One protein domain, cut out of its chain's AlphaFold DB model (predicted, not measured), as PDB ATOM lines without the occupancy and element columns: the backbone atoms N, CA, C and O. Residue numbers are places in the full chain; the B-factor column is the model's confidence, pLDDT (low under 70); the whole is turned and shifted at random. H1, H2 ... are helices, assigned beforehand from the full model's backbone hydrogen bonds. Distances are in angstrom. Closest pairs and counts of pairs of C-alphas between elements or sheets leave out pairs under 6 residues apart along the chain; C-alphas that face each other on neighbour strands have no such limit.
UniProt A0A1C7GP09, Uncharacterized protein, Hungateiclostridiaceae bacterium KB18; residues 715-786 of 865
ATOM      1  N   GLN A 715      23.876  39.180 -53.667       85.19
ATOM      2  CA  GLN A 715      25.280  39.446 -53.338       85.19
ATOM      3  C   GLN A 715      25.677  40.906 -53.607       85.19
ATOM      4  O   GLN A 715      26.375  41.507 -52.791       85.19
ATOM      5  N   LEU A 716      25.227  41.484 -54.725       86.94
ATOM      6  CA  LEU A 716      25.494  42.882 -55.067       86.94
ATOM      7  C   LEU A 716      24.779  43.835 -54.098       86.94
ATOM      8  O   LEU A 716      25.384  44.800 -53.638       86.94
ATOM      9  N   ILE A 717      23.533  43.523 -53.722       88.00
ATOM     10  CA  ILE A 717      22.776  44.255 -52.693       88.00
ATOM     11  C   ILE A 717      23.564  44.280 -51.378       88.00
ATOM     12  O   ILE A 717      23.778  45.346 -50.800       88.00
ATOM     13  N   GLU A 718      24.035  43.116 -50.921       88.25
ATOM     14  CA  GLU A 718      24.836  43.018 -49.700       88.25
ATOM     15  C   GLU A 718      26.121  43.857 -49.787       88.25
ATOM     16  O   GLU A 718      26.423  44.607 -48.856       88.25
ATOM     17  N   ASN A 719      26.853  43.787 -50.904       88.44
ATOM     18  CA  ASN A 719      28.075  44.568 -51.096       88.44
ATOM     19  C   ASN A 719      27.803  46.081 -51.056       88.44
ATOM     20  O   ASN A 719      28.481  46.808 -50.326       88.44
ATOM     21  N   LEU A 720      26.777  46.560 -51.766       89.06
ATOM     22  CA  LEU A 720      26.431  47.984 -51.840       89.06
ATOM     23  C   LEU A 720      25.967  48.551 -50.491       89.06
ATOM     24  O   LEU A 720      26.341  49.671 -50.132       89.06
ATOM     25  N   VAL A 721      25.185  47.790 -49.717       87.25
ATOM     26  CA  VAL A 721      24.713  48.214 -48.387       87.25
ATOM     27  C   VAL A 721      25.868  48.289 -47.385       87.25
ATOM     28  O   VAL A 721      25.943  49.222 -46.580       87.25
ATOM     29  N   LEU A 722      26.793  47.328 -47.440       87.31
ATOM     30  CA  LEU A 722      27.933  47.253 -46.524       87.31
ATOM     31  C   LEU A 722      29.121  48.127 -46.955       87.31
ATOM     32  O   LEU A 722      30.007  48.389 -46.135       87.31
ATOM     33  N   SER A 723      29.148  48.584 -48.209       86.62
ATOM     34  CA  SER A 723      30.214  49.431 -48.742       86.62
ATOM     35  C   SER A 723      30.321  50.748 -47.971       86.62
ATOM     36  O   SER A 723      29.326  51.378 -47.592       86.62
ATOM     37  N   LYS A 724      31.559  51.185 -47.724       84.56
ATOM     38  CA  LYS A 724      31.834  52.482 -47.087       84.56
ATOM     39  C   LYS A 724      31.637  53.652 -48.045       84.56
ATOM     40  O   LYS A 724      31.343  54.744 -47.574       84.56
ATOM     41  N   ASP A 725      31.769  53.401 -49.343       85.31
ATOM     42  CA  ASP A 725      31.681  54.421 -50.390       85.31
ATOM     43  C   ASP A 725      30.226  54.686 -50.813       85.31
ATOM     44  O   ASP A 725      29.931  55.676 -51.476       85.31
ATOM     45  N   SER A 726      29.295  53.827 -50.383       87.12
ATOM     46  CA  SER A 726      27.857  54.006 -50.579       87.12
ATOM     47  C   SER A 726      27.287  55.042 -49.598       87.12
ATOM     48  O   SER A 726      27.442  54.930 -48.374       87.12
ATOM     49  N   GLU A 727      26.628  56.062 -50.143       88.19
ATOM     50  CA  GLU A 727      25.927  57.120 -49.419       88.19
ATOM     51  C   GLU A 727      24.764  56.536 -48.607       88.19
ATOM     52  O   GLU A 727      24.076  55.611 -49.040       88.19
ATOM     53  N   ASN A 728      24.489  57.108 -47.430       84.06
ATOM     54  CA  ASN A 728      23.391  56.633 -46.578       84.06
ATOM     55  C   ASN A 728      22.027  56.688 -47.287       84.06
ATOM     56  O   ASN A 728      21.209  55.805 -47.059       84.06
ATOM     57  N   GLU A 729      21.793  57.680 -48.152       85.56
ATOM     58  CA  GLU A 729      20.568  57.785 -48.960       85.56
ATOM     59  C   GLU A 729      20.417  56.584 -49.902       85.56
ATOM     60  O   GLU A 729      19.385  55.919 -49.890       85.56
ATOM     61  N   THR A 730      21.477  56.242 -50.642       87.25
ATOM     62  CA  THR A 730      21.503  55.076 -51.540       87.25
ATOM     63  C   THR A 730      21.245  53.783 -50.776       87.25
ATOM     64  O   THR A 730      20.481  52.935 -51.229       87.25
ATOM     65  N   LYS A 731      21.838  53.633 -49.586       88.44
ATOM     66  CA  LYS A 731      21.611  52.459 -48.729       88.44
ATOM     67  C   LYS A 731      20.155  52.335 -48.305       88.44
ATOM     68  O   LYS A 731      19.617  51.235 -48.357       88.44
ATOM     69  N   ILE A 732      19.534  53.440 -47.888       85.69
ATOM     70  CA  ILE A 732      18.121  53.466 -47.484       85.69
ATOM     71  C   ILE A 732      17.238  53.027 -48.646       85.69
ATOM     72  O   ILE A 732      16.370  52.183 -48.450       85.69
ATOM     73  N   GLU A 733      17.469  53.559 -49.843       86.00
ATOM     74  CA  GLU A 733      16.676  53.201 -51.019       86.00
ATOM     75  C   GLU A 733      16.865  51.734 -51.418       86.00
ATOM     76  O   GLU A 733      15.875  51.036 -51.600       86.00
ATOM     77  N   ILE A 734      18.098  51.215 -51.439       88.06
ATOM     78  CA  ILE A 734      18.349  49.787 -51.712       88.06
ATOM     79  C   ILE A 734      17.635  48.894 -50.689       88.06
ATOM     80  O   ILE A 734      16.988  47.913 -51.065       88.06
ATOM     81  N   ILE A 735      17.738  49.224 -49.398       87.06
ATOM     82  CA  ILE A 735      17.090  48.463 -48.323       87.06
ATOM     83  C   ILE A 735      15.567  48.528 -48.469       87.06
ATOM     84  O   ILE A 735      14.908  47.501 -48.331       87.06
ATOM     85  N   ASN A 736      15.007  49.698 -48.777       85.00
ATOM     86  CA  ASN A 736      13.564  49.871 -48.909       85.00
ATOM     87  C   ASN A 736      12.982  49.203 -50.158       85.00
ATOM     88  O   ASN A 736      11.871  48.686 -50.087       85.00
ATOM     89  N   THR A 737      13.730  49.161 -51.261       86.06
ATOM     90  CA  THR A 737      13.273  48.556 -52.518       86.06
ATOM     91  C   THR A 737      13.460  47.036 -52.538       86.06
ATOM     92  O   THR A 737      12.539  46.324 -52.923       86.06
ATOM     93  N   TYR A 738      14.611  46.512 -52.097       87.25
ATOM     94  CA  TYR A 738      14.938  45.078 -52.234       87.25
ATOM     95  C   TYR A 738      15.055  44.316 -50.911       87.25
ATOM     96  O   TYR A 738      15.132  43.085 -50.906       87.25
ATOM     97  N   GLY A 739      15.107  45.015 -49.774       83.50
ATOM     98  CA  GLY A 739      15.446  44.415 -48.484       83.50
ATOM     99  C   GLY A 739      14.454  43.358 -48.007       83.50
ATOM    100  O   GLY A 739      14.879  42.389 -47.393       83.50
ATOM    101  N   ALA A 740      13.159  43.487 -48.309       84.19
ATOM    102  CA  ALA A 740      12.158  42.505 -47.886       84.19
ATOM    103  C   ALA A 740      12.365  41.125 -48.544       84.19
ATOM    104  O   ALA A 740      12.219  40.097 -47.886       84.19
ATOM    105  N   GLU A 741      12.748  41.096 -49.824       83.88
ATOM    106  CA  GLU A 741      12.881  39.860 -50.610       83.88
ATOM    107  C   GLU A 741      14.313  39.300 -50.626       83.88
ATOM    108  O   GLU A 741      14.503  38.089 -50.709       83.88
ATOM    109  N   SER A 742      15.328  40.166 -50.531       83.62
ATOM    110  CA  SER A 742      16.750  39.807 -50.663       83.62
ATOM    111  C   SER A 742      17.556  39.975 -49.368       83.62
ATOM    112  O   SER A 742      18.775  40.158 -49.411       83.62
ATOM    113  N   MET A 743      16.901  39.926 -48.203       88.25
ATOM    114  CA  MET A 743      17.570  40.061 -46.907       88.25
ATOM    115  C   MET A 743      18.631  38.973 -46.696       88.25
ATOM    116  O   MET A 743      18.346  37.779 -46.783       88.25
ATOM    117  N   THR A 744      19.841  39.383 -46.318       88.44
ATOM    118  CA  THR A 744      20.902  38.470 -45.878       88.44
ATOM    119  C   THR A 744      21.208  38.665 -44.398       88.44
ATOM    120  O   THR A 744      20.934  39.719 -43.815       88.44
ATOM    121  N   GLN A 745      21.849  37.669 -43.780       87.38
ATOM    122  CA  GLN A 745      22.302  37.775 -42.393       87.38
ATOM    123  C   GLN A 745      23.193  39.013 -42.180       87.38
ATOM    124  O   GLN A 745      23.045  39.716 -41.185       87.38
ATOM    125  N   ARG A 746      24.096  39.333 -43.118       87.94
ATOM    126  CA  ARG A 746      25.013  40.475 -42.966       87.94
ATOM    127  C   ARG A 746      24.297  41.822 -43.069       87.94
ATOM    128  O   ARG A 746      24.647  42.730 -42.315       87.94
ATOM    129  N   ILE A 747      23.285  41.947 -43.932       87.19
ATOM    130  CA  ILE A 747      22.441  43.150 -44.003       87.19
ATOM    131  C   ILE A 747      21.640  43.308 -42.704       87.19
ATOM    132  O   ILE A 747      21.645  44.384 -42.108       87.19
ATOM    133  N   ALA A 748      21.026  42.234 -42.201       86.94
ATOM    134  CA  ALA A 748      20.271  42.270 -40.947       86.94
ATOM    135  C   ALA A 748      21.156  42.664 -39.745       86.94
ATOM    136  O   ALA A 748      20.759  43.453 -38.882       86.94
ATOM    137  N   GLU A 749      22.397  42.175 -39.707       88.31
ATOM    138  CA  GLU A 749      23.389  42.579 -38.707       88.31
ATOM    139  C   GLU A 749      23.788  44.054 -38.842       88.31
ATOM    140  O   GLU A 749      23.982  44.735 -37.831       88.31
ATOM    141  N   TYR A 750      23.868  44.568 -40.071       86.75
ATOM    142  CA  TYR A 750      24.128  45.980 -40.329       86.75
ATOM    143  C   TYR A 750      22.984  46.875 -39.833       86.75
ATOM    144  O   TYR A 750      23.252  47.884 -39.178       86.75
ATOM    145  N   LEU A 751      21.724  46.462 -40.015       86.44
ATOM    146  CA  LEU A 751      20.548  47.147 -39.454       86.44
ATOM    147  C   LEU A 751      20.559  47.187 -37.916       86.44
ATOM    148  O   LEU A 751      20.010  48.107 -37.315       86.44
ATOM    149  N   CYS A 752      21.215  46.230 -37.253       84.75
ATOM    150  CA  CYS A 752      21.388  46.261 -35.796       84.75
ATOM    151  C   CYS A 752      22.425  47.299 -35.336       84.75
ATOM    152  O   CYS A 752      22.436  47.675 -34.161       84.75
ATOM    153  N   ALA A 753      23.331  47.717 -36.223       82.06
ATOM    154  CA  ALA A 753      24.436  48.622 -35.917       82.06
ATOM    155  C   ALA A 753      24.181  50.060 -36.394       82.06
ATOM    156  O   ALA A 753      24.661  51.004 -35.764       82.06
ATOM    157  N   ALA A 754      23.421  50.229 -37.476       81.25
ATOM    158  CA  ALA A 754      23.073  51.510 -38.075       81.25
ATOM    159  C   ALA A 754      21.552  51.647 -38.205       81.25
ATOM    160  O   ALA A 754      20.860  50.727 -38.636       81.25
ATOM    161  N   ARG A 755      21.032  52.813 -37.809       79.44
ATOM    162  CA  ARG A 755      19.597  53.100 -37.845       79.44
ATOM    163  C   ARG A 755      19.217  53.704 -39.193       79.44
ATOM    164  O   ARG A 755      19.719  54.773 -39.535       79.44
ATOM    165  N   PHE A 756      18.295  53.049 -39.884       83.00
ATOM    166  CA  PHE A 756      17.674  53.521 -41.121       83.00
ATOM    167  C   PHE A 756      16.161  53.681 -40.919       83.00
ATOM    168  O   PHE A 756      15.633  53.250 -39.898       83.00
ATOM    169  N   ASP A 757      15.461  54.313 -41.855       81.62
ATOM    170  CA  ASP A 757      13.996  54.301 -41.870       81.62
ATOM    171  C   ASP A 757      13.544  53.141 -42.767       81.62
ATOM    172  O   ASP A 757      13.763  53.179 -43.979       81.62
ATOM    173  N   ILE A 758      12.976  52.094 -42.156       84.88
ATOM    174  CA  ILE A 758      12.591  50.837 -42.820       84.88
ATOM    175  C   ILE A 758      11.099  50.534 -42.632       84.88
ATOM    176  O   ILE A 758      10.481  50.978 -41.660       84.88
ATOM    177  N   SER A 759      10.525  49.744 -43.541       86.50
ATOM    178  CA  SER A 759       9.159  49.219 -43.429       86.50
ATOM    179  C   SER A 759       9.074  48.011 -42.481       86.50
ATOM    180  O   SER A 759      10.079  47.367 -42.174       86.50
ATOM    181  N   GLN A 760       7.857  47.675 -42.035       83.50
ATOM    182  CA  GLN A 760       7.612  46.489 -41.201       83.50
ATOM    183  C   GLN A 760       8.052  45.193 -41.901       83.50
ATOM    184  O   GLN A 760       8.655  44.336 -41.267       83.50
ATOM    185  N   GLU A 761       7.837  45.087 -43.212       85.81
ATOM    186  CA  GLU A 761       8.218  43.914 -44.008       85.81
ATOM    187  C   GLU A 761       9.738  43.673 -43.990       85.81
ATOM    188  O   GLU A 761      10.191  42.539 -43.858       85.81
ATOM    189  N   ILE A 762      10.539  44.743 -44.046       88.06
ATOM    190  CA  ILE A 762      12.007  44.667 -43.974       88.06
ATOM    191  C   ILE A 762      12.462  44.295 -42.563       88.06
ATOM    192  O   ILE A 762      13.412  43.525 -42.408       88.06
ATOM    193  N   PHE A 763      11.793  44.824 -41.533       87.88
ATOM    194  CA  PHE A 763      12.063  44.437 -40.150       87.88
ATOM    195  C   PHE A 763      11.816  42.941 -39.944       87.88
ATOM    196  O   PHE A 763      12.690  42.262 -39.409       87.88
ATOM    197  N   ASP A 764      10.685  42.418 -40.419       87.25
ATOM    198  CA  ASP A 764      10.338  40.999 -40.299       87.25
ATOM    199  C   ASP A 764      11.320  40.119 -41.098       87.25
ATOM    200  O   ASP A 764      11.782  39.084 -40.611       87.25
ATOM    201  N   ALA A 765      11.717  40.550 -42.301       87.31
ATOM    202  CA  ALA A 765      12.738  39.866 -43.094       87.31
ATOM    203  C   ALA A 765      14.094  39.815 -42.364       87.31
ATOM    204  O   ALA A 765      14.717  38.754 -42.286       87.31
ATOM    205  N   ALA A 766      14.537  40.932 -41.774       87.94
ATOM    206  CA  ALA A 766      15.766  40.996 -40.982       87.94
ATOM    207  C   ALA A 766      15.673  40.145 -39.709       87.94
ATOM    208  O   ALA A 766      16.624  39.440 -39.369       87.94
ATOM    209  N   TRP A 767      14.524  40.165 -39.029       89.25
ATOM    210  CA  TRP A 767      14.249  39.387 -37.822       89.25
ATOM    211  C   TRP A 767      14.474  37.891 -38.042       89.25
ATOM    212  O   TRP A 767      15.142  37.236 -37.241       89.25
ATOM    213  N   ASN A 768      13.986  37.373 -39.170       88.44
ATOM    214  CA  ASN A 768      14.092  35.960 -39.532       88.44
ATOM    215  C   ASN A 768      15.523  35.511 -39.886       88.44
ATOM    216  O   ASN A 768      15.800  34.313 -39.883       88.44
ATOM    217  N   MET A 769      16.433  36.445 -40.188       86.62
ATOM    218  CA  MET A 769      17.830  36.148 -40.537       86.62
ATOM    219  C   MET A 769      18.791  36.203 -39.336       86.62
ATOM    220  O   MET A 769      19.973  35.888 -39.484       86.62
ATOM    221  N   LEU A 770      18.321  36.626 -38.158       88.94
ATOM    222  CA  LEU A 770      19.153  36.887 -36.981       88.94
ATOM    223  C   LEU A 770      18.999  35.821 -35.891       88.94
ATOM    224  O   LEU A 770      17.949  35.212 -35.722       88.94
ATOM    225  N   ASP A 771      20.057  35.640 -35.095       86.94
ATOM    226  CA  ASP A 771      19.983  34.884 -33.842       86.94
ATOM    227  C   ASP A 771      19.266  35.682 -32.733       86.94
ATOM    228  O   ASP A 771      19.158  36.908 -32.800       86.94
ATOM    229  N   ILE A 772      18.834  34.992 -31.672       81.44
ATOM    230  CA  ILE A 772      18.063  35.569 -30.551       81.44
ATOM    231  C   ILE A 772      18.739  36.813 -29.939       81.44
ATOM    232  O   ILE A 772      18.075  37.791 -29.600       81.44
ATOM    233  N   HIS A 773      20.070  36.820 -29.814       81.88
ATOM    234  CA  HIS A 773      20.788  37.943 -29.206       81.88
ATOM    235  C   HIS A 773      20.829  39.170 -30.134       81.88
ATOM    236  O   HIS A 773      20.838  40.314 -29.671       81.88
ATOM    237  N   LYS A 774      20.876  38.967 -31.454       86.62
ATOM    238  CA  LYS A 774      20.823  40.059 -32.437       86.62
ATOM    239  C   LYS A 774      19.391  40.512 -32.727       86.62
ATOM    240  O   LYS A 774      19.194  41.709 -32.911       86.62
ATOM    241  N   GLN A 775      18.402  39.622 -32.661       88.00
ATOM    242  CA  GLN A 775      16.976  39.968 -32.695       88.00
ATOM    243  C   GLN A 775      16.624  40.959 -31.579       88.00
ATOM    244  O   GLN A 775      16.031  42.003 -31.841       88.00
ATOM    245  N   GLU A 776      17.094  40.718 -30.349       85.44
ATOM    246  CA  GLU A 776      16.889  41.651 -29.234       85.44
ATOM    247  C   GLU A 776      17.449  43.050 -29.562       85.44
ATOM    248  O   GLU A 776      16.790  44.070 -29.347       85.44
ATOM    249  N   LYS A 777      18.649  43.116 -30.155       86.50
ATOM    250  CA  LYS A 777      19.252  44.386 -30.593       86.50
ATOM    251  C   LYS A 777      18.445  45.068 -31.695       86.50
ATOM    252  O   LYS A 777      18.262  46.284 -31.618       86.50
ATOM    253  N   LEU A 778      17.961  44.314 -32.682       86.81
ATOM    254  CA  LEU A 778      17.134  44.837 -33.770       86.81
ATOM    255  C   LEU A 778      15.823  45.422 -33.222       86.81
ATOM    256  O   LEU A 778      15.484  46.560 -33.549       86.81
ATOM    257  N   MET A 779      15.150  44.706 -32.310       87.62
ATOM    258  CA  MET A 779      13.938  45.177 -31.626       87.62
ATOM    259  C   MET A 779      14.174  46.532 -30.958       87.62
ATOM    260  O   MET A 779      13.397  47.461 -31.152       87.62
ATOM    261  N   PHE A 780      15.256  46.685 -30.187       87.38
ATOM    262  CA  PHE A 780      15.551  47.953 -29.512       87.38
ATOM    263  C   PHE A 780      15.970  49.077 -30.467       87.38
ATOM    264  O   PHE A 780      15.711  50.253 -30.173       87.38
ATOM    265  N   MET A 781      16.619  48.743 -31.586       86.81
ATOM    266  CA  MET A 781      17.007  49.714 -32.610       86.81
ATOM    267  C   MET A 781      15.771  50.328 -33.279       86.81
ATOM    268  O   MET A 781      15.677  51.553 -33.394       86.81
ATOM    269  N   TYR A 782      14.793  49.488 -33.622       87.62
ATOM    270  CA  TYR A 782      13.580  49.865 -34.353       87.62
ATOM    271  C   TYR A 782      12.329  49.981 -33.474       87.62
ATOM    272  O   TYR A 782      11.232  50.196 -33.969       87.62
ATOM    273  N   LEU A 783      12.483  49.953 -32.150       86.31
ATOM    274  CA  LEU A 783      11.399  49.927 -31.163       86.31
ATOM    275  C   LEU A 783      10.266  50.944 -31.404       86.31
ATOM    276  O   LEU A 783       9.105  50.664 -31.128       86.31
ATOM    277  N   ALA A 784      10.602  52.136 -31.901       84.50
ATOM    278  CA  ALA A 784       9.632  53.198 -32.157       84.50
ATOM    279  C   ALA A 784       8.644  52.881 -33.297       84.50
ATOM    280  O   ALA A 784       7.576  53.487 -33.326       84.50
ATOM    281  N   MET A 785       8.982  51.966 -34.215       84.88
ATOM    282  CA  MET A 785       8.118  51.589 -35.341       84.88
ATOM    283  C   MET A 785       7.149  50.452 -34.999       84.88
ATOM    284  O   MET A 785       6.089  50.360 -35.604       84.88
ATOM    285  N   LEU A 786       7.492  49.614 -34.014       85.81
ATOM    286  CA  LEU A 786       6.725  48.415 -33.680       85.81
ATOM    287  C   LEU A 786       5.403  48.790 -32.997       85.81
ATOM    288  O   LEU A 786       5.385  49.621 -32.076       85.81
TER     289      LEU A 786
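Overview. This is residues 715 to 786 of the 865 residues of an uncharacterized protein of Hungateiclostridiaceae bacterium KB18 (UniProt A0A1C7GP09). Five short helices form a rounded body with H3 in the middle: the helical hairpin of H1 and H2 is on one side of H3, with H1 packing on H3, while H4 and H5 are on the other side, each crossing H3 steeply. H1 and H5 are toward the two far ends of the body. The printed part has 72 residues with five named helices, in the order H1, H2, H3, H4, H5, and no named strand; its class is all helix. It is compact, with a radius of gyration of the C-alphas of 11.0 A, and the C-alphas span 29 by 21 by 21 A.

Along the chain. Find C-alpha 715 at (25.280, 39.446, -53.338); there H1 begins, and it runs through residues 715 to 722 over 10.7 A. Next comes H2, residues 728 to 738, 15.4 A from first to last C-alpha. H3 holds residues 745 to 753 and starts from C-alpha 745 at (22.302, 37.775, -42.393), 12.8 A long. H4, residues 760 to 768, covers 12.5 A. H5, residues 772 to 782, covers 15.5 A and ends at C-alpha 782, at (13.580, 49.865, -34.353).

Arrangement. Begin at H3, the hub, which touches three other helices. It touches H1 at a shallow tilt of 13 degrees, the same way; look at the closest C-alphas, those of Glu 718 and Ile 747, 6.2 A apart. H3 touches H4 at a steep tilt of 66 degrees, opposite ways, with the C-alphas of Ala 748 and Ala 766 closest at 4.7 A. H3 touches H5 at a steep tilt of 51 degrees, the same way, with the C-alphas of Cys 752 and Leu 778 closest at 4.9 A. The helix packing is part aligned, part crossed. H1 and H2 touch and form a helical hairpin, opposite ways at a shallow tilt of 34 degrees, only just short of steep; their closest C-alphas, of Val 721 and Lys 731, are 5.3 A apart. H4 and H5 are close but not clearly touching, with the C-alphas of Trp 767 and Gln 775 closest at 5.8 A. H2 is apart from H3 and from H5. In H1, H2, H3 and H4 every O i to N i+4 pair is within hydrogen-bond range; in H5, 6 of 7 are.

Size, cuts and confidence. The two C-alphas farthest apart, of Asp 725 and Leu 786, are 30.6 A from each other. The printed part has no cut and no long link. Mean pLDDT of the printed part is 86.2, and no printed residue is under 70.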